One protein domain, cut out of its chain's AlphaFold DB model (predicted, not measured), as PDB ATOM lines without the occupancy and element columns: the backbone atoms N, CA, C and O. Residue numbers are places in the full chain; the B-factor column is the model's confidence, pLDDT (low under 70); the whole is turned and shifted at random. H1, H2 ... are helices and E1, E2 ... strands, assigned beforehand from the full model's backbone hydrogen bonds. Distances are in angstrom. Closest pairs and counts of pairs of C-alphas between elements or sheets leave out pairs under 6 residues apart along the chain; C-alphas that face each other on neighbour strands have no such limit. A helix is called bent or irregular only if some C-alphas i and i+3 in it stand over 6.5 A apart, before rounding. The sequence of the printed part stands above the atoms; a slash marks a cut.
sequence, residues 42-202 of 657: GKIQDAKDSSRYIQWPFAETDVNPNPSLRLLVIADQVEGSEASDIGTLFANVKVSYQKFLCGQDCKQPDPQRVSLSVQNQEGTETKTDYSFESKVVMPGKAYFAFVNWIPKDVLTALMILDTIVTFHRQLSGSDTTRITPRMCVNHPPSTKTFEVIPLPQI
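What this domain is: This is residues 42 to 202 of the 657 residues of an uncharacterized protein of Nitrincola tibetensis (UniProt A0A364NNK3). Two strongly twisted sheets of five strands each stand face to face as a sandwich, their strands running nearly in line. The kinked helix H1 lies at one end of it and only grazes one sheet, while the loop of residues 100 to 110 sticks out at the other end. The printed part has 161 residues with one named helix and ten named strands, in the order E1 to E8, H1, E9, E10; under half of the residues are in these elements, and the class is mixed, helices and strands. One sheet is branched and antiparallel, with E5 paired to E1, E4 and E8, and E2 beside E1; the other runs E3, E10, E9, E6, E7 and is mixed. The whole is loose, with a radius of gyration of the C-alphas of 19.1 A, and spans 71 by 36 by 24 A.

Where its parts are: In the branched sheet, E5 is residues 88 to 98, 32.1 A long; E1 is residues 42 to 46, beginning at C-alpha 42 (-28.910, 44.879, 19.185); E2 is 53 to 56, E4 is 77 to 79, and E8 is 131 to 137, 19.3 A. In the other sheet, E3 is residues 70 to 75, E6 is 115 to 119, E7 is 124 to 127, E9 is 177 to 182, and E10 is 194 to 200, 20.0 A, ending at C-alpha 200 (-16.376, 42.231, 41.979). H1 is residues 152 to 171, 27.1 A; it is irregular, with C-alphas 165 and 168 7.5 A apart, and has a kink of 53 degrees near residue 165.

How they stand to each other: E1 and E4 lie on one side of E5, E8 on the other side. N 43 and O 96 of E1 and E5 are 2.8 A apart, N 90 and O 77 of the hairpin E4 and E5 2.8 A, and N 91 and O 136 of E5 and E8 2.9 A. In the hairpin E1 and E2, N 44 and O 54 are 2.9 A apart. In the sandwich, two sheets face to face, the strands of one stand at 10 degrees to those of the other; the closest C-alphas of E3 and E5 are those of Ala 75 and Ala 91, 4.4 A. E3 and E10 are parallel, with N 73 and O 197 3.0 A apart. The antiparallel pairs E10 and E9, E9 and E6, E6 and E7 have N 179 and O 194, N 119 and O 178, N 118 and O 125, each 2.8 A apart. H1 grazes this sheet with residues 160 to 171; Leu 171 and Ile 197 hold its closest C-alphas to E10, 7.2 A. In H1, 14 of 16 O i to N i+4 pairs are within hydrogen-bond range.

The domain as a whole: The C-alphas farthest apart, those of Gln 104 and Trp 149, are 71.2 A apart. The printed part has no cut. The links E2 to E3, E5 to E6, E8 to H1 and E9 to E10 are long. The mean pLDDT of the printed part is 70.0; 71 residues are under 70, among them 80 to 87, 98 to 114 and 139 to 158.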
ATOM      1  N   GLY A  42     -29.469  45.936  18.363       80.38
ATOM      2  CA  GLY A  42     -28.910  44.879  19.185       80.38
ATOM      3  C   GLY A  42     -28.723  45.329  20.618       80.38
ATOM      4  O   GLY A  42     -28.867  46.505  20.945       80.38
ATOM      5  N   LYS A  43     -28.480  44.359  21.490       87.81
ATOM      6  CA  LYS A  43     -28.426  44.547  22.934       87.81
ATOM      7  C   LYS A  43     -27.314  43.715  23.551       87.81
ATOM      8  O   LYS A  43     -27.107  42.560  23.171       87.81
ATOM      9  N   ILE A  44     -26.648  44.302  24.537       90.25
ATOM     10  CA  ILE A  44     -25.756  43.625  25.479       90.25
ATOM     11  C   ILE A  44     -26.494  43.595  26.812       90.25
ATOM     12  O   ILE A  44     -26.827  44.649  27.355       90.25
ATOM     13  N   GLN A  45     -26.790  42.399  27.308       92.44
ATOM     14  CA  GLN A  45     -27.557  42.183  28.532       92.44
ATOM     15  C   GLN A  45     -26.692  41.503  29.588       92.44
ATOM     16  O   GLN A  45     -25.899  40.618  29.266       92.44
ATOM     17  N   ASP A  46     -26.893  41.871  30.849       89.38
ATOM     18  CA  ASP A  46     -26.385  41.086  31.973       89.38
ATOM     19  C   ASP A  46     -27.002  39.675  31.911       89.38
ATOM     20  O   ASP A  46     -28.224  39.525  31.804       89.38
ATOM     21  N   ALA A  47     -26.168  38.629  31.935       89.44
ATOM     22  CA  ALA A  47     -26.643  37.250  31.833       89.44
ATOM     23  C   ALA A  47     -27.527  36.835  33.024       89.44
ATOM     24  O   ALA A  47     -28.359  35.938  32.888       89.44
ATOM     25  N   LYS A  48     -27.374  37.491  34.181       87.94
ATOM     26  CA  LYS A  48     -28.138  37.193  35.401       87.94
ATOM     27  C   LYS A  48     -29.409  38.007  35.549       87.94
ATOM     28  O   LYS A  48     -30.364  37.531  36.156       87.94
ATOM     29  N   ASP A  49     -29.420  39.219  35.008       86.12
ATOM     30  CA  ASP A  49     -30.587  40.091  35.014       86.12
ATOM     31  C   ASP A  49     -30.800  40.691  33.626       86.12
ATOM     32  O   ASP A  49     -30.315  41.771  33.295       86.12
ATOM     33  N   SER A  50     -31.606  39.995  32.824       85.12
ATOM     34  CA  SER A  50     -31.953  40.414  31.463       85.12
ATOM     35  C   SER A  50     -32.631  41.790  31.371       85.12
ATOM     36  O   SER A  50     -32.704  42.351  30.274       85.12
ATOM     37  N   SER A  51     -33.120  42.343  32.492       84.94
ATOM     38  CA  SER A  51     -33.664  43.702  32.547       84.94
ATOM     39  C   SER A  51     -32.583  44.783  32.484       84.94
ATOM     40  O   SER A  51     -32.887  45.928  32.159       84.94
ATOM     41  N   ARG A  52     -31.320  44.431  32.748       88.69
ATOM     42  CA  ARG A  52     -30.163  45.327  32.697       88.69
ATOM     43  C   ARG A  52     -29.465  45.160  31.357       88.69
ATOM     44  O   ARG A  52     -28.906  44.103  31.060       88.69
ATOM     45  N   TYR A  53     -29.522  46.192  30.526       88.38
ATOM     46  CA  TYR A  53     -28.943  46.132  29.193       88.38
ATOM     47  C   TYR A  53     -28.549  47.508  28.664       88.38
ATOM     48  O   TYR A  53     -29.060  48.541  29.091       88.38
ATOM     49  N   ILE A  54     -27.658  47.483  27.681       88.56
ATOM     50  CA  ILE A  54     -27.371  48.595  26.776       88.56
ATOM     51  C   ILE A  54     -27.694  48.147  25.356       88.56
ATOM     52  O   ILE A  54     -27.595  46.959  25.039       88.56
ATOM     53  N   GLN A  55     -28.133  49.072  24.508       85.12
ATOM     54  CA  GLN A  55     -28.606  48.747  23.164       85.12
ATOM     55  C   GLN A  55     -28.081  49.729  22.122       85.12
ATOM     56  O   GLN A  55     -27.872  50.908  22.417       85.12
ATOM     57  N   TRP A  56     -27.915  49.234  20.898       78.00
ATOM     58  CA  TRP A  56     -27.705  50.054  19.711       78.00
ATOM     59  C   TRP A  56     -28.926  50.001  18.787       78.00
ATOM     60  O   TRP A  56     -29.624  48.983  18.783       78.00
ATOM     61  N   PRO A  57     -29.162  51.058  17.981       69.62
ATOM     62  CA  PRO A  57     -28.455  52.338  17.939       69.62
ATOM     63  C   PRO A  57     -28.576  53.079  19.265       69.62
ATOM     64  O   PRO A  57     -29.561  52.937  19.986       69.62
ATOM     65  N   PHE A  58     -27.549  53.859  19.601       70.12
ATOM     66  CA  PHE A  58     -27.598  54.731  20.767       70.12
ATOM     67  C   PHE A  58     -28.628  55.836  20.499       70.12
ATOM     68  O   PHE A  58     -28.311  56.840  19.859       70.12
ATOM     69  N   ALA A  59     -29.865  55.611  20.927       65.00
ATOM     70  CA  ALA A  59     -30.983  56.518  20.738       65.00
ATOM     71  C   ALA A  59     -31.843  56.550  22.000       65.00
ATOM     72  O   ALA A  59     -32.108  55.515  22.618       65.00
ATOM     73  N   GLU A  60     -32.259  57.755  22.368       61.19
ATOM     74  CA  GLU A  60     -33.259  57.970  23.402       61.19
ATOM     75  C   GLU A  60     -34.620  57.548  22.842       61.19
ATOM     76  O   GLU A  60     -35.005  57.951  21.744       61.19
ATOM     77  N   THR A  61     -35.314  56.670  23.556       63.69
ATOM     78  CA  THR A  61     -36.612  56.114  23.144       63.69
ATOM     79  C   THR A  61     -37.557  56.132  24.338       63.69
ATOM     80  O   THR A  61     -37.091  56.147  25.474       63.69
ATOM     81  N   ASP A  62     -38.868  56.035  24.120       57.84
ATOM     82  CA  ASP A  62     -39.845  55.969  25.225       57.84
ATOM     83  C   ASP A  62     -39.603  54.767  26.162       57.84
ATOM     84  O   ASP A  62     -39.953  54.795  27.341       57.84
ATOM     85  N   VAL A  63     -38.963  53.712  25.643       57.34
ATOM     86  CA  VAL A  63     -38.588  52.495  26.383       57.34
ATOM     87  C   VAL A  63     -37.194  52.616  27.023       57.34
ATOM     88  O   VAL A  63     -36.888  51.914  27.984       57.34
ATOM     89  N   ASN A  64     -36.344  53.515  26.523       63.06
ATOM     90  CA  ASN A  64     -34.998  53.781  27.029       63.06
ATOM     91  C   ASN A  64     -34.704  55.295  27.002       63.06
ATOM     92  O   ASN A  64     -34.015  55.771  26.093       63.06
ATOM     93  N   PRO A  65     -35.241  56.056  27.972       62.81
ATOM     94  CA  PRO A  65     -35.130  57.514  28.007       62.81
ATOM     95  C   PRO A  65     -33.737  58.007  28.429       62.81
ATOM     96  O   PRO A  65     -33.468  59.195  28.381       62.81
ATOM     97  N   ASN A  66     -32.833  57.122  28.859       68.31
ATOM     98  CA  ASN A  66     -31.462  57.477  29.233       68.31
ATOM     99  C   ASN A  66     -30.490  56.410  28.703       68.31
ATOM    100  O   ASN A  66     -29.953  55.623  29.491       68.31
ATOM    101  N   PRO A  67     -30.274  56.333  27.375       75.94
ATOM    102  CA  PRO A  67     -29.429  55.304  26.788       75.94
ATOM    103  C   PRO A  67     -27.996  55.412  27.323       75.94
ATOM    104  O   PRO A  67     -27.450  56.503  27.495       75.94
ATOM    105  N   SER A  68     -27.362  54.268  27.578       84.12
ATOM    106  CA  SER A  68     -25.971  54.194  28.028       84.12
ATOM    107  C   SER A  68     -25.101  53.455  27.026       84.12
ATOM    108  O   SER A  68     -25.552  52.528  26.353       84.12
ATOM    109  N   LEU A  69     -23.845  53.892  26.926       87.25
ATOM    110  CA  LEU A  69     -22.794  53.174  26.206       87.25
ATOM    111  C   LEU A  69     -22.047  52.196  27.113       87.25
ATOM    112  O   LEU A  69     -21.288  51.378  26.604       87.25
ATOM    113  N   ARG A  70     -22.244  52.280  28.431       89.75
ATOM    114  CA  ARG A  70     -21.537  51.478  29.423       89.75
ATOM    115  C   ARG A  70     -22.515  50.578  30.169       89.75
ATOM    116  O   ARG A  70     -23.622  50.991  30.492       89.75
ATOM    117  N   LEU A  71     -22.108  49.353  30.470       90.56
ATOM    118  CA  LEU A  71     -22.841  48.441  31.347       90.56
ATOM    119  C   LEU A  71     -21.914  47.999  32.476       90.56
ATOM    120  O   LEU A  71     -20.873  47.393  32.223       90.56
ATOM    121  N   LEU A  72     -22.298  48.288  33.719       90.56
ATOM    122  CA  LEU A  72     -21.579  47.814  34.896       90.56
ATOM    123  C   LEU A  72     -22.132  46.443  35.307       90.56
ATOM    124  O   LEU A  72     -23.332  46.302  35.552       90.56
ATOM    125  N   VAL A  73     -21.282  45.423  35.400       90.88
ATOM    126  CA  VAL A  73     -21.695  44.044  35.732       90.88
ATOM    127  C   VAL A  73     -20.983  43.529  36.974       90.88
ATOM    128  O   VAL A  73     -19.858  43.928  37.261       90.88
ATOM    129  N   ILE A  74     -21.642  42.632  37.713       89.44
ATOM    130  CA  ILE A  74     -21.055  42.000  38.898       89.44
ATOM    131  C   ILE A  74     -20.315  40.728  38.479       89.44
ATOM    132  O   ILE A  74     -20.934  39.778  38.000       89.44
ATOM    133  N   ALA A  75     -19.001  40.708  38.694       86.00
ATOM    134  CA  ALA A  75     -18.144  39.544  38.538       86.00
ATOM    135  C   ALA A  75     -18.148  38.703  39.818       86.00
ATOM    136  O   ALA A  75     -17.674  39.131  40.873       86.00
ATOM    137  N   ASP A  76     -18.688  37.494  39.721       82.31
ATOM    138  CA  ASP A  76     -18.776  36.533  40.824       82.31
ATOM    139  C   ASP A  76     -18.356  35.115  40.426       82.31
ATOM    140  O   ASP A  76     -18.529  34.181  41.204       82.31
ATOM    141  N   GLN A  77     -17.823  34.939  39.218       80.75
ATOM    142  CA  GLN A  77     -17.325  33.661  38.722       80.75
ATOM    143  C   GLN A  77     -15.800  33.704  38.654       80.75
ATOM    144  O   GLN A  77     -15.224  34.767  38.438       80.75
ATOM    145  N   VAL A  78     -15.143  32.557  38.847       73.50
ATOM    146  CA  VAL A  78     -13.679  32.422  38.790       73.50
ATOM    147  C   VAL A  78     -13.300  31.339  37.793       73.50
ATOM    148  O   VAL A  78     -13.917  30.275  37.773       73.50
ATOM    149  N   GLU A  79     -12.288  31.609  36.971       72.50
ATOM    150  CA  GLU A  79     -11.664  30.626  36.081       72.50
ATOM    151  C   GLU A  79     -10.173  30.465  36.420       72.50
ATOM    152  O   GLU A  79      -9.482  31.456  36.651       72.50
ATOM    153  N   GLY A  80      -9.687  29.220  36.461       62.38
ATOM    154  CA  GLY A  80      -8.317  28.850  36.856       62.38
ATOM    155  C   GLY A  80      -8.313  27.711  37.887       62.38
ATOM    156  O   GLY A  80      -9.214  27.643  38.722       62.38
ATOM    157  N   SER A  81      -7.359  26.774  37.808       44.38
ATOM    158  CA  SER A  81      -7.362  25.555  38.637       44.38
ATOM    159  C   SER A  81      -6.721  25.741  40.015       44.38
ATOM    160  O   SER A  81      -5.660  26.353  40.147       44.38
ATOM    161  N   GLU A  82      -7.327  25.101  41.016       49.12
ATOM    162  CA  GLU A  82      -6.824  24.918  42.380       49.12
ATOM    163  C   GLU A  82      -5.381  24.371  42.391       49.12
ATOM    164  O   GLU A  82      -5.170  23.210  42.059       49.12
ATOM    165  N   ALA A  83      -4.395  25.211  42.739       41.09
ATOM    166  CA  ALA A  83      -3.176  24.869  43.507       41.09
ATOM    167  C   ALA A  83      -2.062  25.928  43.389       41.09
ATOM    168  O   ALA A  83      -1.219  26.004  44.282       41.09
ATOM    169  N   SER A  84      -2.029  26.756  42.338       38.44
ATOM    170  CA  SER A  84      -0.924  27.723  42.161       38.44
ATOM    171  C   SER A  84      -1.248  28.987  41.369       38.44
ATOM    172  O   SER A  84      -0.489  29.949  41.477       38.44
ATOM    173  N   ASP A  85      -2.365  29.030  40.640       45.84
ATOM    174  CA  ASP A  85      -2.772  30.213  39.883       45.84
ATOM    175  C   ASP A  85      -3.966  30.894  40.550       45.84
ATOM    176  O   ASP A  85      -4.995  30.288  40.845       45.84
ATOM    177  N   ILE A  86      -3.795  32.183  40.828       53.59
ATOM    178  CA  ILE A  86      -4.845  33.059  41.339       53.59
ATOM    179  C   ILE A  86      -5.906  33.159  40.241       53.59
ATOM    180  O   ILE A  86      -5.668  33.812  39.228       53.59
ATOM    181  N   GLY A  87      -7.036  32.471  40.423       59.75
ATOM    182  CA  GLY A  87      -8.100  32.423  39.425       59.75
ATOM    183  C   GLY A  87      -8.642  33.812  39.084       59.75
ATOM    184  O   GLY A  87      -8.727  34.696  39.941       59.75
ATOM    185  N   THR A  88      -9.007  34.006  37.821       71.56
ATOM    186  CA  THR A  88      -9.436  35.301  37.295       71.56
ATOM    187  C   THR A  88     -10.941  35.472  37.466       71.56
ATOM    188  O   THR A  88     -11.719  34.614  37.040       71.56
ATOM    189  N   LEU A  89     -11.355  36.582  38.086       76.25
ATOM    190  CA  LEU A  89     -12.766  36.922  38.275       76.25
ATOM    191  C   LEU A  89     -13.407  37.375  36.961       76.25
ATOM    192  O   LEU A  89     -12.809  38.140  36.203       76.25
ATOM    193  N   PHE A  90     -14.639  36.945  36.702       84.44
ATOM    194  CA  PHE A  90     -15.368  37.331  35.499       84.44
ATOM    195  C   PHE A  90     -16.888  37.383  35.689       84.44
ATOM    196  O   PHE A  90     -17.444  36.846  36.650       84.44
ATOM    197  N   ALA A  91     -17.548  38.038  34.735       88.00
ATOM    198  CA  ALA A  91     -18.994  38.050  34.539       88.00
ATOM    199  C   ALA A  91     -19.326  37.653  33.093       88.00
ATOM    200  O   ALA A  91     -18.531  37.895  32.184       88.00
ATOM    201  N   ASN A  92     -20.516  37.098  32.864       91.38
ATOM    202  CA  ASN A  92     -21.006  36.807  31.516       91.38
ATOM    203  C   ASN A  92     -22.039  37.848  31.091       91.38
ATOM    204  O   ASN A  92     -22.917  38.228  31.869       91.38
ATOM    205  N   VAL A  93     -21.965  38.267  29.832       92.31
ATOM    206  CA  VAL A  93     -23.003  39.074  29.186       92.31
ATOM    207  C   VAL A  93     -23.537  38.364  27.957       92.31
ATOM    208  O   VAL A  93     -22.793  37.725  27.217       92.31
ATOM    209  N   LYS A  94     -24.838  38.501  27.719       92.75
ATOM    210  CA  LYS A  94     -25.487  37.995  26.515       92.75
ATOM    211  C   LYS A  94     -25.572  39.105  25.483       92.75
ATOM    212  O   LYS A  94     -26.218  40.128  25.709       92.75
ATOM    213  N   VAL A  95     -24.945  38.885  24.338       88.88
ATOM    214  CA  VAL A  95     -24.969  39.803  23.202       88.88
ATOM    215  C   VAL A  95     -25.916  39.227  22.164       88.88
ATOM    216  O   VAL A  95     -25.813  38.052  21.824       88.88
ATOM    217  N   SER A  96     -26.865  40.026  21.680       87.25
ATOM    218  CA  SER A  96     -27.804  39.589  20.641       87.25
ATOM    219  C   SER A  96     -28.199  40.733  19.720       87.25
ATOM    220  O   SER A  96     -28.343  41.864  20.185       87.25
ATOM    221  N   TYR A  97     -28.410  40.444  18.440       76.56
ATOM    222  CA  TYR A  97     -28.846  41.427  17.447       76.56
ATOM    223  C   TYR A  97     -29.811  40.812  16.433       76.56
ATOM    224  O   TYR A  97     -29.789  39.602  16.197       76.56
ATOM    225  N   GLN A  98     -30.698  41.634  15.859       69.31
ATOM    226  CA  GLN A  98     -31.647  41.175  14.844       69.31
ATOM    227  C   GLN A  98     -31.159  41.525  13.442       69.31
ATOM    228  O   GLN A  98     -30.707  42.636  13.159       69.31
ATOM    229  N   LYS A  99     -31.323  40.568  12.529       56.81
ATOM    230  CA  LYS A  99     -31.071  40.767  11.106       56.81
ATOM    231  C   LYS A  99     -32.324  41.323  10.435       56.81
ATOM    232  O   LYS A  99     -33.332  40.626  10.359       56.81
ATOM    233  N   PHE A 100     -32.234  42.518   9.859       52.94
ATOM    234  CA  PHE A 100     -33.184  42.940   8.831       52.94
ATOM    235  C   PHE A 100     -32.670  42.476   7.469       52.94
ATOM    236  O   PHE A 100     -31.577  42.846   7.041       52.94
ATOM    237  N   LEU A 101     -33.444  41.616   6.806       45.12
ATOM    238  CA  LEU A 101     -33.211  41.255   5.412       45.12
ATOM    239  C   LEU A 101     -33.581  42.465   4.558       45.12
ATOM    240  O   LEU A 101     -34.759  42.722   4.317       45.12
ATOM    241  N   CYS A 102     -32.585  43.210   4.095       43.91
ATOM    242  CA  CYS A 102     -32.826  44.105   2.978       43.91
ATOM    243  C   CYS A 102     -33.208  43.266   1.762       43.91
ATOM    244  O   CYS A 102     -32.645  42.189   1.539       43.91
ATOM    245  N   GLY A 103     -34.234  43.736   1.046       39.22
ATOM    246  CA  GLY A 103     -34.741  43.092  -0.160       39.22
ATOM    247  C   GLY A 103     -33.586  42.659  -1.057       39.22
ATOM    248  O   GLY A 103     -32.580  43.360  -1.138       39.22
ATOM    249  N   GLN A 104     -33.740  41.462  -1.626       41.28
ATOM    250  CA  GLN A 104     -32.790  40.751  -2.485       41.28
ATOM    251  C   GLN A 104     -31.743  41.673  -3.131       41.28
ATOM    252  O   GLN A 104     -32.115  42.569  -3.880       41.28
ATOM    253  N   ASP A 105     -30.466  41.399  -2.829       39.25
ATOM    254  CA  ASP A 105     -29.235  42.014  -3.362       39.25
ATOM    255  C   ASP A 105     -28.377  42.825  -2.365       39.25
ATOM    256  O   ASP A 105     -27.851  43.893  -2.682       39.25
ATOM    257  N   CYS A 106     -27.995  42.221  -1.232       42.41
ATOM    258  CA  CYS A 106     -26.566  42.280  -0.900       42.41
ATOM    259  C   CYS A 106     -25.849  41.423  -1.951       42.41
ATOM    260  O   CYS A 106     -25.730  40.213  -1.772       42.41
ATOM    261  N   LYS A 107     -25.440  42.013  -3.086       41.28
ATOM    262  CA  LYS A 107     -24.915  41.264  -4.251       41.28
ATOM    263  C   LYS A 107     -23.719  40.356  -3.955       41.28
ATOM    264  O   LYS A 107     -23.388  39.520  -4.788       41.28
ATOM    265  N   GLN A 108     -23.114  40.465  -2.776       39.19
ATOM    266  CA  GLN A 108     -22.343  39.389  -2.167       39.19
ATOM    267  C   GLN A 108     -22.648  39.355  -0.662       39.19
ATOM    268  O   GLN A 108     -22.531  40.398  -0.010       39.19
ATOM    269  N   PRO A 109     -23.027  38.200  -0.087       41.03
ATOM    270  CA  PRO A 109     -22.975  38.005   1.350       41.03
ATOM    271  C   PRO A 109     -21.495  37.917   1.712       41.03
ATOM    272  O   PRO A 109     -20.913  36.839   1.726       41.03
ATOM    273  N   ASP A 110     -20.856  39.064   1.900       46.44
ATOM    274  CA  ASP A 110     -19.529  39.101   2.486       46.44
ATOM    275  C   ASP A 110     -19.706  39.030   4.012       46.44
ATOM    276  O   ASP A 110     -20.186  40.003   4.608       46.44
ATOM    277  N   PRO A 111     -19.378  37.897   4.664       43.22
ATOM    278  CA  PRO A 111     -19.454  37.766   6.117       43.22
ATOM    279  C   PRO A 111     -18.556  38.772   6.859       43.22
ATOM    280  O   PRO A 111     -18.677  38.904   8.073       43.22
ATOM    281  N   GLN A 112     -17.693  39.522   6.161       45.03
ATOM    282  CA  GLN A 112     -16.900  40.604   6.746       45.03
ATOM    283  C   GLN A 112     -17.639  41.946   6.878       45.03
ATOM    284  O   GLN A 112     -17.102  42.867   7.495       45.03
ATOM    285  N   ARG A 113     -18.851  42.100   6.324       52.50
ATOM    286  CA  ARG A 113     -19.528  43.413   6.269       52.50
ATOM    287  C   ARG A 113     -20.413  43.743   7.459       52.50
ATOM    288  O   ARG A 113     -20.580  44.926   7.750       52.50
ATOM    289  N   VAL A 114     -20.954  42.735   8.145       59.62
ATOM    290  CA  VAL A 114     -21.695  42.969   9.382       59.62
ATOM    291  C   VAL A 114     -21.287  41.985  10.460       59.62
ATOM    292  O   VAL A 114     -21.389  40.772  10.300       59.62
ATOM    293  N   SER A 115     -20.702  42.532  11.517       71.44
ATOM    294  CA  SER A 115     -20.076  41.769  12.590       71.44
ATOM    295  C   SER A 115     -19.953  42.623  13.842       71.44
ATOM    296  O   SER A 115     -19.999  43.855  13.789       71.44
ATOM    297  N   LEU A 116     -19.754  41.968  14.977       79.06
ATOM    298  CA  LEU A 116     -19.369  42.630  16.213       79.06
ATOM    299  C   LEU A 116     -17.870  42.443  16.427       79.06
ATOM    300  O   LEU A 116     -17.371  41.321  16.456       79.06
ATOM    301  N   SER A 117     -17.153  43.549  16.589       84.56
ATOM    302  CA  SER A 117     -15.775  43.534  17.072       84.56
ATOM    303  C   SER A 117     -15.819  43.505  18.595       84.56
ATOM    304  O   SER A 117     -16.254  44.480  19.204       84.56
ATOM    305  N   VAL A 118     -15.389  42.404  19.202       87.12
ATOM    306  CA  VAL A 118     -15.291  42.237  20.656       87.12
ATOM    307  C   VAL A 118     -13.821  42.341  21.033       87.12
ATOM    308  O   VAL A 118     -13.026  41.491  20.654       87.12
ATOM    309  N   GLN A 119     -13.448  43.398  21.738       87.38
ATOM    310  CA  GLN A 119     -12.103  43.603  22.260       87.38
ATOM    311  C   GLN A 119     -12.120  43.363  23.772       87.38
ATOM    312  O   GLN A 119     -12.849  44.035  24.499       87.38
ATOM    313  N   ASN A 120     -11.326  42.406  24.240       83.00
ATOM    314  CA  ASN A 120     -11.144  42.058  25.648       83.00
ATOM    315  C   ASN A 120      -9.635  42.003  25.987       83.00
ATOM    316  O   ASN A 120      -8.799  42.443  25.196       83.00
ATOM    317  N   GLN A 121      -9.275  41.486  27.168       71.88
ATOM    318  CA  GLN A 121      -7.866  41.332  27.573       71.88
ATOM    319  C   GLN A 121      -7.103  40.271  26.766       71.88
ATOM    320  O   GLN A 121      -5.881  40.342  26.663       71.88
ATOM    321  N   GLU A 122      -7.807  39.291  26.203       72.56
ATOM    322  CA  GLU A 122      -7.224  38.191  25.427       72.56
ATOM    323  C   GLU A 122      -6.944  38.609  23.975       72.56
ATOM    324  O   GLU A 122      -6.086  38.029  23.310       72.56
ATOM    325  N   GLY A 123      -7.624  39.651  23.488       80.62
ATOM    326  CA  GLY A 123      -7.399  40.242  22.177       80.62
ATOM    327  C   GLY A 123      -8.665  40.842  21.572       80.62
ATOM    328  O   GLY A 123      -9.611  41.213  22.264       80.62
ATOM    329  N   THR A 124      -8.673  40.953  20.244       84.62
ATOM    330  CA  THR A 124      -9.844  41.406  19.485       84.62
ATOM    331  C   THR A 124     -10.372  40.261  18.638       84.62
ATOM    332  O   THR A 124      -9.683  39.777  17.742       84.62
ATOM    333  N   GLU A 125     -11.619  39.878  18.873       85.62
ATOM    334  CA  GLU A 125     -12.342  38.875  18.102       85.62
ATOM    335  C   GLU A 125     -13.425  39.524  17.240       85.62
ATOM    336  O   GLU A 125     -14.033  40.529  17.606       85.62
ATOM    337  N   THR A 126     -13.696  38.934  16.077       82.31
ATOM    338  CA  THR A 126     -14.844  39.307  15.241       82.31
ATOM    339  C   THR A 126     -15.909  38.225  15.374       82.31
ATOM    340  O   THR A 126     -15.646  37.064  15.066       82.31
ATOM    341  N   LYS A 127     -17.103  38.592  15.843       81.38
ATOM    342  CA  LYS A 127     -18.251  37.695  16.018       81.38
ATOM    343  C   LYS A 127     -19.301  37.961  14.945       81.38
ATOM    344  O   LYS A 127     -19.665  39.109  14.695       81.38
ATOM    345  N   THR A 128     -19.796  36.886  14.345       73.06
ATOM    346  CA  THR A 128     -20.865  36.899  13.330       73.06
ATOM    347  C   THR A 128     -22.122  36.156  13.787       73.06
ATOM    348  O   THR A 128     -23.095  36.079  13.038       73.06
ATOM    349  N   ASP A 129     -22.097  35.575  14.989       76.62
ATOM    350  CA  ASP A 129     -23.232  34.862  15.567       76.62
ATOM    351  C   ASP A 129     -24.272  35.848  16.105       76.62
ATOM    352  O   ASP A 129     -23.949  36.728  16.899       76.62
ATOM    353  N   TYR A 130     -25.541  35.653  15.738       74.81
ATOM    354  CA  TYR A 130     -26.656  36.544  16.102       74.81
ATOM    355  C   TYR A 130     -26.946  36.628  17.604       74.81
ATOM    356  O   TYR A 130     -27.600  37.563  18.070       74.81
ATOM    357  N   SER A 131     -26.501  35.633  18.364       84.06
ATOM    358  CA  SER A 131     -26.573  35.613  19.817       84.06
ATOM    359  C   SER A 131     -25.400  34.811  20.354       84.06
ATOM    360  O   SER A 131     -25.232  33.656  19.973       84.06
ATOM    361  N   PHE A 132     -24.645  35.385  21.282       86.69
ATOM    362  CA  PHE A 132     -23.556  34.695  21.970       86.69
ATOM    363  C   PHE A 132     -23.409  35.199  23.403       86.69
ATOM    364  O   PHE A 132     -23.865  36.291  23.752       86.69
ATOM    365  N   GLU A 133     -22.771  34.387  24.238       88.00
ATOM    366  CA  GLU A 133     -22.304  34.818  25.551       88.00
ATOM    367  C   GLU A 133     -20.857  35.291  25.430       88.00
ATOM    368  O   GLU A 133     -20.022  34.630  24.813       88.00
ATOM    369  N   SER A 134     -20.576  36.468  25.982       87.12
ATOM    370  CA  SER A 134     -19.238  37.038  26.054       87.12
ATOM    371  C   SER A 134     -18.794  37.083  27.502       87.12
ATOM    372  O   SER A 134     -19.512  37.582  28.373       87.12
ATOM    373  N   LYS A 135     -17.578  36.609  27.738       87.12
ATOM    374  CA  LYS A 135     -16.924  36.679  29.035       87.12
ATOM    375  C   LYS A 135     -16.281  38.050  29.227       87.12
ATOM    376  O   LYS A 135     -15.576  38.533  28.344       87.12
ATOM    377  N   VAL A 136     -16.524  38.663  30.379       86.00
ATOM    378  CA  VAL A 136     -15.986  39.968  30.774       86.00
ATOM    379  C   VAL A 136     -15.099  39.758  31.993       86.00
ATOM    380  O   VAL A 136     -15.585  39.474  33.089       86.00
ATOM    381  N   VAL A 137     -13.792  39.849  31.776       82.50
ATOM    382  CA  VAL A 137     -12.757  39.502  32.756       82.50
ATOM    383  C   VAL A 137     -12.342  40.734  33.555       82.50
ATOM    384  O   VAL A 137     -12.095  41.793  32.980       82.50
ATOM    385  N   MET A 138     -12.258  40.599  34.878       75.81
ATOM    386  CA  MET A 138     -11.780  41.656  35.763       75.81
ATOM    387  C   MET A 138     -10.239  41.677  35.798       75.81
ATOM    388  O   MET A 138      -9.631  40.646  36.089       75.81
ATOM    389  N   PRO A 139      -9.586  42.829  35.548       61.09
ATOM    390  CA  PRO A 139      -8.145  42.977  35.739       61.09
ATOM    391  C   PRO A 139      -7.777  42.913  37.226       61.09
ATOM    392  O   PRO A 139      -8.375  43.594  38.059       61.09
ATOM    393  N   GLY A 140      -6.736  42.145  37.551       56.72
ATOM    394  CA  GLY A 140      -6.138  42.104  38.886       56.72
ATOM    395  C   GLY A 140      -6.054  40.694  39.467       56.72
ATOM    396  O   GLY A 140      -6.946  39.868  39.300       56.72
ATOM    397  N   LYS A 141      -4.955  40.416  40.170       45.44
ATOM    398  CA  LYS A 141      -4.791  39.191  40.958       45.44
ATOM    399  C   LYS A 141      -5.486  39.396  42.303       45.44
ATOM    400  O   LYS A 141      -5.299  40.446  42.907       45.44
ATOM    401  N   ALA A 142      -6.237  38.415  42.805       45.44
ATOM    402  CA  ALA A 142      -6.661  38.403  44.206       45.44
ATOM    403  C   ALA A 142      -5.420  38.552  45.112       45.44
ATOM    404  O   ALA A 142      -4.523  37.705  45.120       45.44
ATOM    405  N   TYR A 143      -5.329  39.684  45.810       46.25
ATOM    406  CA  TYR A 143      -4.133  40.129  46.521       46.25
ATOM    407  C   TYR A 143      -3.968  39.387  47.857       46.25
ATOM    408  O   TYR A 143      -4.222  39.932  48.924       46.25
ATOM    409  N   PHE A 144      -3.484  38.145  47.821       46.12
ATOM    410  CA  PHE A 144      -3.121  37.382  49.026       46.12
ATOM    411  C   PHE A 144      -1.619  37.460  49.359       46.12
ATOM    412  O   PHE A 144      -1.038  36.496  49.838       46.12
ATOM    413  N   ALA A 145      -0.959  38.596  49.119       35.84
ATOM    414  CA  ALA A 145       0.493  38.726  49.319       35.84
ATOM    415  C   ALA A 145       0.936  39.011  50.777       35.84
ATOM    416  O   ALA A 145       2.131  39.021  51.046       35.84
ATOM    417  N   PHE A 146       0.016  39.207  51.735       42.44
ATOM    418  CA  PHE A 146       0.341  39.664  53.106       42.44
ATOM    419  C   PHE A 146       0.115  38.622  54.221       42.44
ATOM    420  O   PHE A 146       0.015  38.966  55.395       42.44
ATOM    421  N   VAL A 147       0.057  37.335  53.867       45.31
ATOM    422  CA  VAL A 147      -0.418  36.218  54.717       45.31
ATOM    423  C   VAL A 147       0.355  36.021  56.026       45.31
ATOM    424  O   VAL A 147      -0.168  35.392  56.942       45.31
ATOM    425  N   ASN A 148       1.580  36.534  56.139       44.00
ATOM    426  CA  ASN A 148       2.475  36.094  57.206       44.00
ATOM    427  C   ASN A 148       2.219  36.757  58.567       44.00
ATOM    428  O   ASN A 148       2.564  36.139  59.564       44.00
ATOM    429  N   TRP A 149       1.610  37.951  58.639       40.97
ATOM    430  CA  TRP A 149       1.493  38.709  59.905       40.97
ATOM    431  C   TRP A 149       0.068  39.150  60.273       40.97
ATOM    432  O   TRP A 149      -0.163  39.678  61.358       40.97
ATOM    433  N   ILE A 150      -0.907  38.969  59.377       53.34
ATOM    434  CA  ILE A 150      -2.306  39.370  59.581       53.34
ATOM    435  C   ILE A 150      -3.197  38.234  59.059       53.34
ATOM    436  O   ILE A 150      -2.924  37.721  57.970       53.34
ATOM    437  N   PRO A 151      -4.269  37.834  59.775       55.81
ATOM    438  CA  PRO A 151      -5.222  36.855  59.268       55.81
ATOM    439  C   PRO A 151      -5.700  37.232  57.866       55.81
ATOM    440  O   PRO A 151      -6.078  38.383  57.620       55.81
ATOM    441  N   LYS A 152      -5.716  36.252  56.956       60.69
ATOM    442  CA  LYS A 152      -6.162  36.420  55.561       60.69
ATOM    443  C   LYS A 152      -7.519  37.121  55.458       60.69
ATOM    444  O   LYS A 152      -7.746  37.891  54.531       60.69
ATOM    445  N   ASP A 153      -8.394  36.916  56.431       60.44
ATOM    446  CA  ASP A 153      -9.740  37.487  56.486       60.44
ATOM    447  C   ASP A 153      -9.742  38.992  56.807       60.44
ATOM    448  O   ASP A 153     -10.486  39.759  56.195       60.44
ATOM    449  N   VAL A 154      -8.862  39.449  57.709       62.84
ATOM    450  CA  VAL A 154      -8.684  40.886  58.004       62.84
ATOM    451  C   VAL A 154      -8.078  41.595  56.793       62.84
ATOM    452  O   VAL A 154      -8.510  42.690  56.432       62.84
ATOM    453  N   LEU A 155      -7.132  40.941  56.112       65.31
ATOM    454  CA  LEU A 155      -6.585  41.420  54.841       65.31
ATOM    455  C   LEU A 155      -7.671  41.536  53.767       65.31
ATOM    456  O   LEU A 155      -7.714  42.530  53.048       65.31
ATOM    457  N   THR A 156      -8.579  40.562  53.694       66.75
ATOM    458  CA  THR A 156      -9.663  40.550  52.703       66.75
ATOM    459  C   THR A 156     -10.680  41.664  52.958       66.75
ATOM    460  O   THR A 156     -11.070  42.355  52.019       66.75
ATOM    461  N   ALA A 157     -11.059  41.924  54.214       69.81
ATOM    462  CA  ALA A 157     -11.932  43.052  54.554       69.81
ATOM    463  C   ALA A 157     -11.308  44.406  54.183       69.81
ATOM    464  O   ALA A 157     -11.975  45.277  53.624       69.81
ATOM    465  N   LEU A 158     -10.010  44.578  54.438       69.81
ATOM    466  CA  LEU A 158      -9.295  45.804  54.085       69.81
ATOM    467  C   LEU A 158      -9.111  45.953  52.565       69.81
ATOM    468  O   LEU A 158      -9.226  47.060  52.046       69.81
ATOM    469  N   MET A 159      -8.916  44.848  51.839       70.81
ATOM    470  CA  MET A 159      -8.902  44.829  50.372       70.81
ATOM    471  C   MET A 159     -10.252  45.259  49.782       70.81
ATOM    472  O   MET A 159     -10.286  46.012  48.809       70.81
ATOM    473  N   ILE A 160     -11.368  44.815  50.369       74.12
ATOM    474  CA  ILE A 160     -12.712  45.238  49.953       74.12
ATOM    475  C   ILE A 160     -12.856  46.761  50.078       74.12
ATOM    476  O   ILE A 160     -13.336  47.405  49.146       74.12
ATOM    477  N   LEU A 161     -12.400  47.353  51.187       73.94
ATOM    478  CA  LEU A 161     -12.427  48.810  51.367       73.94
ATOM    479  C   LEU A 161     -11.573  49.537  50.325       73.94
ATOM    480  O   LEU A 161     -12.041  50.506  49.732       73.94
ATOM    481  N   ASP A 162     -10.351  49.064  50.078       71.06
ATOM    482  CA  ASP A 162      -9.460  49.660  49.074       71.06
ATOM    483  C   ASP A 162     -10.064  49.588  47.663       71.06
ATOM    484  O   ASP A 162     -10.046  50.560  46.905       71.06
ATOM    485  N   THR A 163     -10.716  48.469  47.339       72.12
ATOM    486  CA  THR A 163     -11.444  48.296  46.074       72.12
ATOM    487  C   THR A 163     -12.566  49.331  45.938       72.12
ATOM    488  O   THR A 163     -12.687  49.980  44.902       72.12
ATOM    489  N   ILE A 164     -13.346  49.560  47.002       75.06
ATOM    490  CA  ILE A 164     -14.418  50.570  47.003       75.06
ATOM    491  C   ILE A 164     -13.852  51.984  46.798       75.06
ATOM    492  O   ILE A 164     -14.404  52.766  46.023       75.06
ATOM    493  N   VAL A 165     -12.734  52.321  47.453       69.94
ATOM    494  CA  VAL A 165     -12.057  53.624  47.293       69.94
ATOM    495  C   VAL A 165     -11.575  53.821  45.852       69.94
ATOM    496  O   VAL A 165     -11.618  54.930  45.307       69.94
ATOM    497  N   THR A 166     -11.117  52.746  45.215       68.44
ATOM    498  CA  THR A 166     -10.479  52.783  43.897       68.44
ATOM    499  C   THR A 166     -11.433  52.550  42.726       68.44
ATOM    500  O   THR A 166     -10.981  52.632  41.583       68.44
ATOM    501  N   PHE A 167     -12.745  52.383  42.955       73.75
ATOM    502  CA  PHE A 167     -13.736  52.220  41.879       73.75
ATOM    503  C   PHE A 167     -13.633  53.287  40.790       73.75
ATOM    504  O   PHE A 167     -13.708  52.955  39.614       73.75
ATOM    505  N   HIS A 168     -13.383  54.549  41.152       69.38
ATOM    506  CA  HIS A 168     -13.201  55.624  40.173       69.38
ATOM    507  C   HIS A 168     -12.098  55.307  39.145       69.38
ATOM    508  O   HIS A 168     -12.278  55.559  37.959       69.38
ATOM    509  N   ARG A 169     -10.987  54.687  39.574       67.81
ATOM    510  CA  ARG A 169      -9.889  54.290  38.677       67.81
ATOM    511  C   ARG A 169     -10.298  53.146  37.760       67.81
ATOM    512  O   ARG A 169      -9.920  53.152  36.593       67.81
ATOM    513  N   GLN A 170     -11.066  52.188  38.280       70.06
ATOM    514  CA  GLN A 170     -11.586  51.067  37.493       70.06
ATOM    515  C   GLN A 170     -12.601  51.535  36.444       70.06
ATOM    516  O   GLN A 170     -12.560  51.062  35.314       70.06
ATOM    517  N   LEU A 171     -13.458  52.503  36.785       73.25
ATOM    518  CA  LEU A 171     -14.430  53.094  35.859       73.25
ATOM    519  C   LEU A 171     -13.760  53.929  34.753       73.25
ATOM    520  O   LEU A 171     -14.212  53.898  33.610       73.25
ATOM    521  N   SER A 172     -12.644  54.598  35.066       67.38
ATOM    522  CA  SER A 172     -11.853  55.377  34.100       67.38
ATOM    523  C   SER A 172     -10.840  54.555  33.279       67.38
ATOM    524  O   SER A 172     -10.173  55.095  32.397       67.38
ATOM    525  N   GLY A 173     -10.652  53.273  33.609       62.84
ATOM    526  CA  GLY A 173      -9.561  52.435  33.100       62.84
ATOM    527  C   GLY A 173      -9.741  51.934  31.660       62.84
ATOM    528  O   GLY A 173     -10.842  51.897  31.118       62.84
ATOM    529  N   SER A 174      -8.639  51.500  31.034       55.97
ATOM    530  CA  SER A 174      -8.614  50.931  29.672       55.97
ATOM    531  C   SER A 174      -9.066  49.473  29.578       55.97
ATOM    532  O   SER A 174      -9.310  48.983  28.475       55.97
ATOM    533  N   ASP A 175      -9.160  48.783  30.712       63.47
ATOM    534  CA  ASP A 175      -9.248  47.322  30.789       63.47
ATOM    535  C   ASP A 175     -10.708  46.851  30.828       63.47
ATOM    536  O   ASP A 175     -11.129  46.100  31.709       63.47
ATOM    537  N   THR A 176     -11.499  47.338  29.871       77.44
ATOM    538  CA  THR A 176     -12.933  47.057  29.731       77.44
ATOM    539  C   THR A 176     -13.191  46.200  28.497       77.44
ATOM    540  O   THR A 176     -12.446  46.246  27.516       77.44
ATOM    541  N   THR A 177     -14.254  45.390  28.523       87.00
ATOM    542  CA  THR A 177     -14.657  44.655  27.316       87.00
ATOM    543  C   THR A 177     -15.415  45.604  26.403       87.00
ATOM    544  O   THR A 177     -16.462  46.129  26.778       87.00
ATOM    545  N   ARG A 178     -14.890  45.833  25.203       88.94
ATOM    546  CA  ARG A 178     -15.455  46.749  24.213       88.94
ATOM    547  C   ARG A 178     -16.135  45.970  23.103       88.94
ATOM    548  O   ARG A 178     -15.537  45.081  22.508       88.94
ATOM    549  N   ILE A 179     -17.377  46.322  22.804       87.94
ATOM    550  CA  ILE A 179     -18.171  45.715  21.740       87.94
ATOM    551  C   ILE A 179     -18.531  46.821  20.753       87.94
ATOM    552  O   ILE A 179     -19.269  47.752  21.078       87.94
ATOM    553  N   THR A 180     -17.996  46.724  19.540       86.38
ATOM    554  CA  THR A 180     -18.219  47.701  18.471       86.38
ATOM    555  C   THR A 180     -18.973  47.037  17.321       86.38
ATOM    556  O   THR A 180     -18.412  46.156  16.657       86.38
ATOM    557  N   PRO A 181     -20.219  47.456  17.042       78.19
ATOM    558  CA  PRO A 181     -20.921  47.054  15.832       78.19
ATOM    559  C   PRO A 181     -20.204  47.572  14.578       78.19
ATOM    560  O   PRO A 181     -19.897  48.761  14.474       78.19
ATOM    561  N   ARG A 182     -19.925  46.686  13.618       71.69
ATOM    562  CA  ARG A 182     -19.428  47.031  12.278       71.69
ATOM    563  C   ARG A 182     -20.562  46.853  11.287       71.69
ATOM    564  O   ARG A 182     -21.117  45.764  11.221       71.69
ATOM    565  N   MET A 183     -20.898  47.903  10.538       65.25
ATOM    566  CA  MET A 183     -22.074  47.942   9.662       65.25
ATOM    567  C   MET A 183     -21.718  48.482   8.273       65.25
ATOM    568  O   MET A 183     -20.754  49.232   8.120       65.25
ATOM    569  N   CYS A 184     -22.530  48.142   7.265       53.56
ATOM    570  CA  CYS A 184     -22.318  48.524   5.861       53.56
ATOM    571  C   CYS A 184     -22.364  50.042   5.597       53.56
ATOM    572  O   CYS A 184     -21.888  50.488   4.555       53.56
ATOM    573  N   VAL A 185     -22.937  50.834   6.513       50.53
ATOM    574  CA  VAL A 185     -23.058  52.292   6.381       50.53
ATOM    575  C   VAL A 185     -22.449  52.971   7.605       50.53
ATOM    576  O   VAL A 185     -22.828  52.683   8.738       50.53
ATOM    577  N   ASN A 186     -21.548  53.928   7.370       45.44
ATOM    578  CA  ASN A 186     -21.029  54.849   8.384       45.44
ATOM    579  C   ASN A 186     -22.096  55.900   8.749       45.44
ATOM    580  O   ASN A 186     -21.924  57.079   8.448       45.44
ATOM    581  N   HIS A 187     -23.215  55.489   9.351       43.66
ATOM    582  CA  HIS A 187     -24.262  56.409   9.798       43.66
ATOM    583  C   HIS A 187     -24.185  56.585  11.323       43.66
ATOM    584  O   HIS A 187     -24.616  55.711  12.066       43.66
ATOM    585  N   PRO A 188     -23.655  57.694  11.867       45.69
ATOM    586  CA  PRO A 188     -23.746  57.946  13.306       45.69
ATOM    587  C   PRO A 188     -25.228  57.924  13.730       45.69
ATOM    588  O   PRO A 188     -26.040  58.531  13.023       45.69
ATOM    589  N   PRO A 189     -25.617  57.241  14.829       50.16
ATOM    590  CA  PRO A 189     -24.793  56.720  15.928       50.16
ATOM    591  C   PRO A 189     -24.433  55.215  15.851       50.16
ATOM    592  O   PRO A 189     -24.086  54.623  16.873       50.16
ATOM    593  N   SER A 190     -24.501  54.578  14.681       54.34
ATOM    594  CA  SER A 190     -24.429  53.116  14.524       54.34
ATOM    595  C   SER A 190     -23.019  52.496  14.618       54.34
ATOM    596  O   SER A 190     -22.873  51.285  14.499       54.34
ATOM    597  N   THR A 191     -21.986  53.303  14.887       59.97
ATOM    598  CA  THR A 191     -20.574  52.881  15.028       59.97
ATOM    599  C   THR A 191     -19.982  53.143  16.418       59.97
ATOM    600  O   THR A 191     -18.768  53.048  16.608       59.97
ATOM    601  N   LYS A 192     -20.809  53.506  17.411       75.69
ATOM    602  CA  LYS A 192     -20.326  53.733  18.780       75.69
ATOM    603  C   LYS A 192     -19.862  52.423  19.424       75.69
ATOM    604  O   LYS A 192     -20.504  51.387  19.280       75.69
ATOM    605  N   THR A 193     -18.763  52.497  20.168       85.25
ATOM    606  CA  THR A 193     -18.277  51.393  21.000       85.25
ATOM    607  C   THR A 193     -19.060  51.350  22.304       85.25
ATOM    608  O   THR A 193     -19.197  52.370  22.978       85.25
ATOM    609  N   PHE A 194     -19.555  50.166  22.646       88.62
ATOM    610  CA  PHE A 194     -20.185  49.872  23.925       88.62
ATOM    611  C   PHE A 194     -19.154  49.231  24.848       88.62
ATOM    612  O   PHE A 194     -18.383  48.381  24.407       88.62
ATOM    613  N   GLU A 195     -19.124  49.628  26.114       90.00
ATOM    614  CA  GLU A 195     -18.156  49.138  27.097       90.00
ATOM    615  C   GLU A 195     -18.875  48.352  28.195       90.00
ATOM    616  O   GLU A 195     -19.901  48.778  28.723       90.00
ATOM    617  N   VAL A 196     -18.327  47.202  28.566       89.94
ATOM    618  CA  VAL A 196     -18.785  46.419  29.711       89.94
ATOM    619  C   VAL A 196     -17.671  46.392  30.747       89.94
ATOM    620  O   VAL A 196     -16.551  45.964  30.454       89.94
ATOM    621  N   ILE A 197     -17.986  46.875  31.948       88.75
ATOM    622  CA  ILE A 197     -17.029  47.049  33.042       88.75
ATOM    623  C   ILE A 197     -17.403  46.086  34.175       88.75
ATOM    624  O   ILE A 197     -18.484  46.231  34.758       88.75
ATOM    625  N   PRO A 198     -16.558  45.089  34.487       86.69
ATOM    626  CA  PRO A 198     -16.803  44.175  35.592       86.69
ATOM    627  C   PRO A 198     -16.344  44.788  36.923       86.69
ATOM    628  O   PRO A 198     -15.228  45.289  37.036       86.69
ATOM    629  N   LEU A 199     -17.188  44.690  37.947       85.25
ATOM    630  CA  LEU A 199     -16.856  44.995  39.340       85.25
ATOM    631  C   LEU A 199     -17.090  43.746  40.198       85.25
ATOM    632  O   LEU A 199     -18.039  43.006  39.933       85.25
ATOM    633  N   PRO A 200     -16.255  43.463  41.210       82.12
ATOM    634  CA  PRO A 200     -16.376  42.231  41.979       82.12
ATOM    635  C   PRO A 200     -17.656  42.242  42.815       82.12
ATOM    636  O   PRO A 200     -18.064  43.285  43.330       82.12
ATOM    637  N   GLN A 201     -18.279  41.076  43.007       84.44
ATOM    638  CA  GLN A 201     -19.338  40.952  44.006       84.44
ATOM    639  C   GLN A 201     -18.765  41.300  45.379       84.44
ATOM    640  O   GLN A 201     -17.815  40.657  45.808       84.44
ATOM    641  N   ILE A 202     -19.336  42.292  46.058       85.00
ATOM    642  CA  ILE A 202     -18.870  42.734  47.374       85.00
ATOM    643  C   ILE A 202     -20.018  42.649  48.369       85.00
ATOM    644  O   ILE A 202     -21.084  43.222  48.150       85.00
TER     645      ILE A 202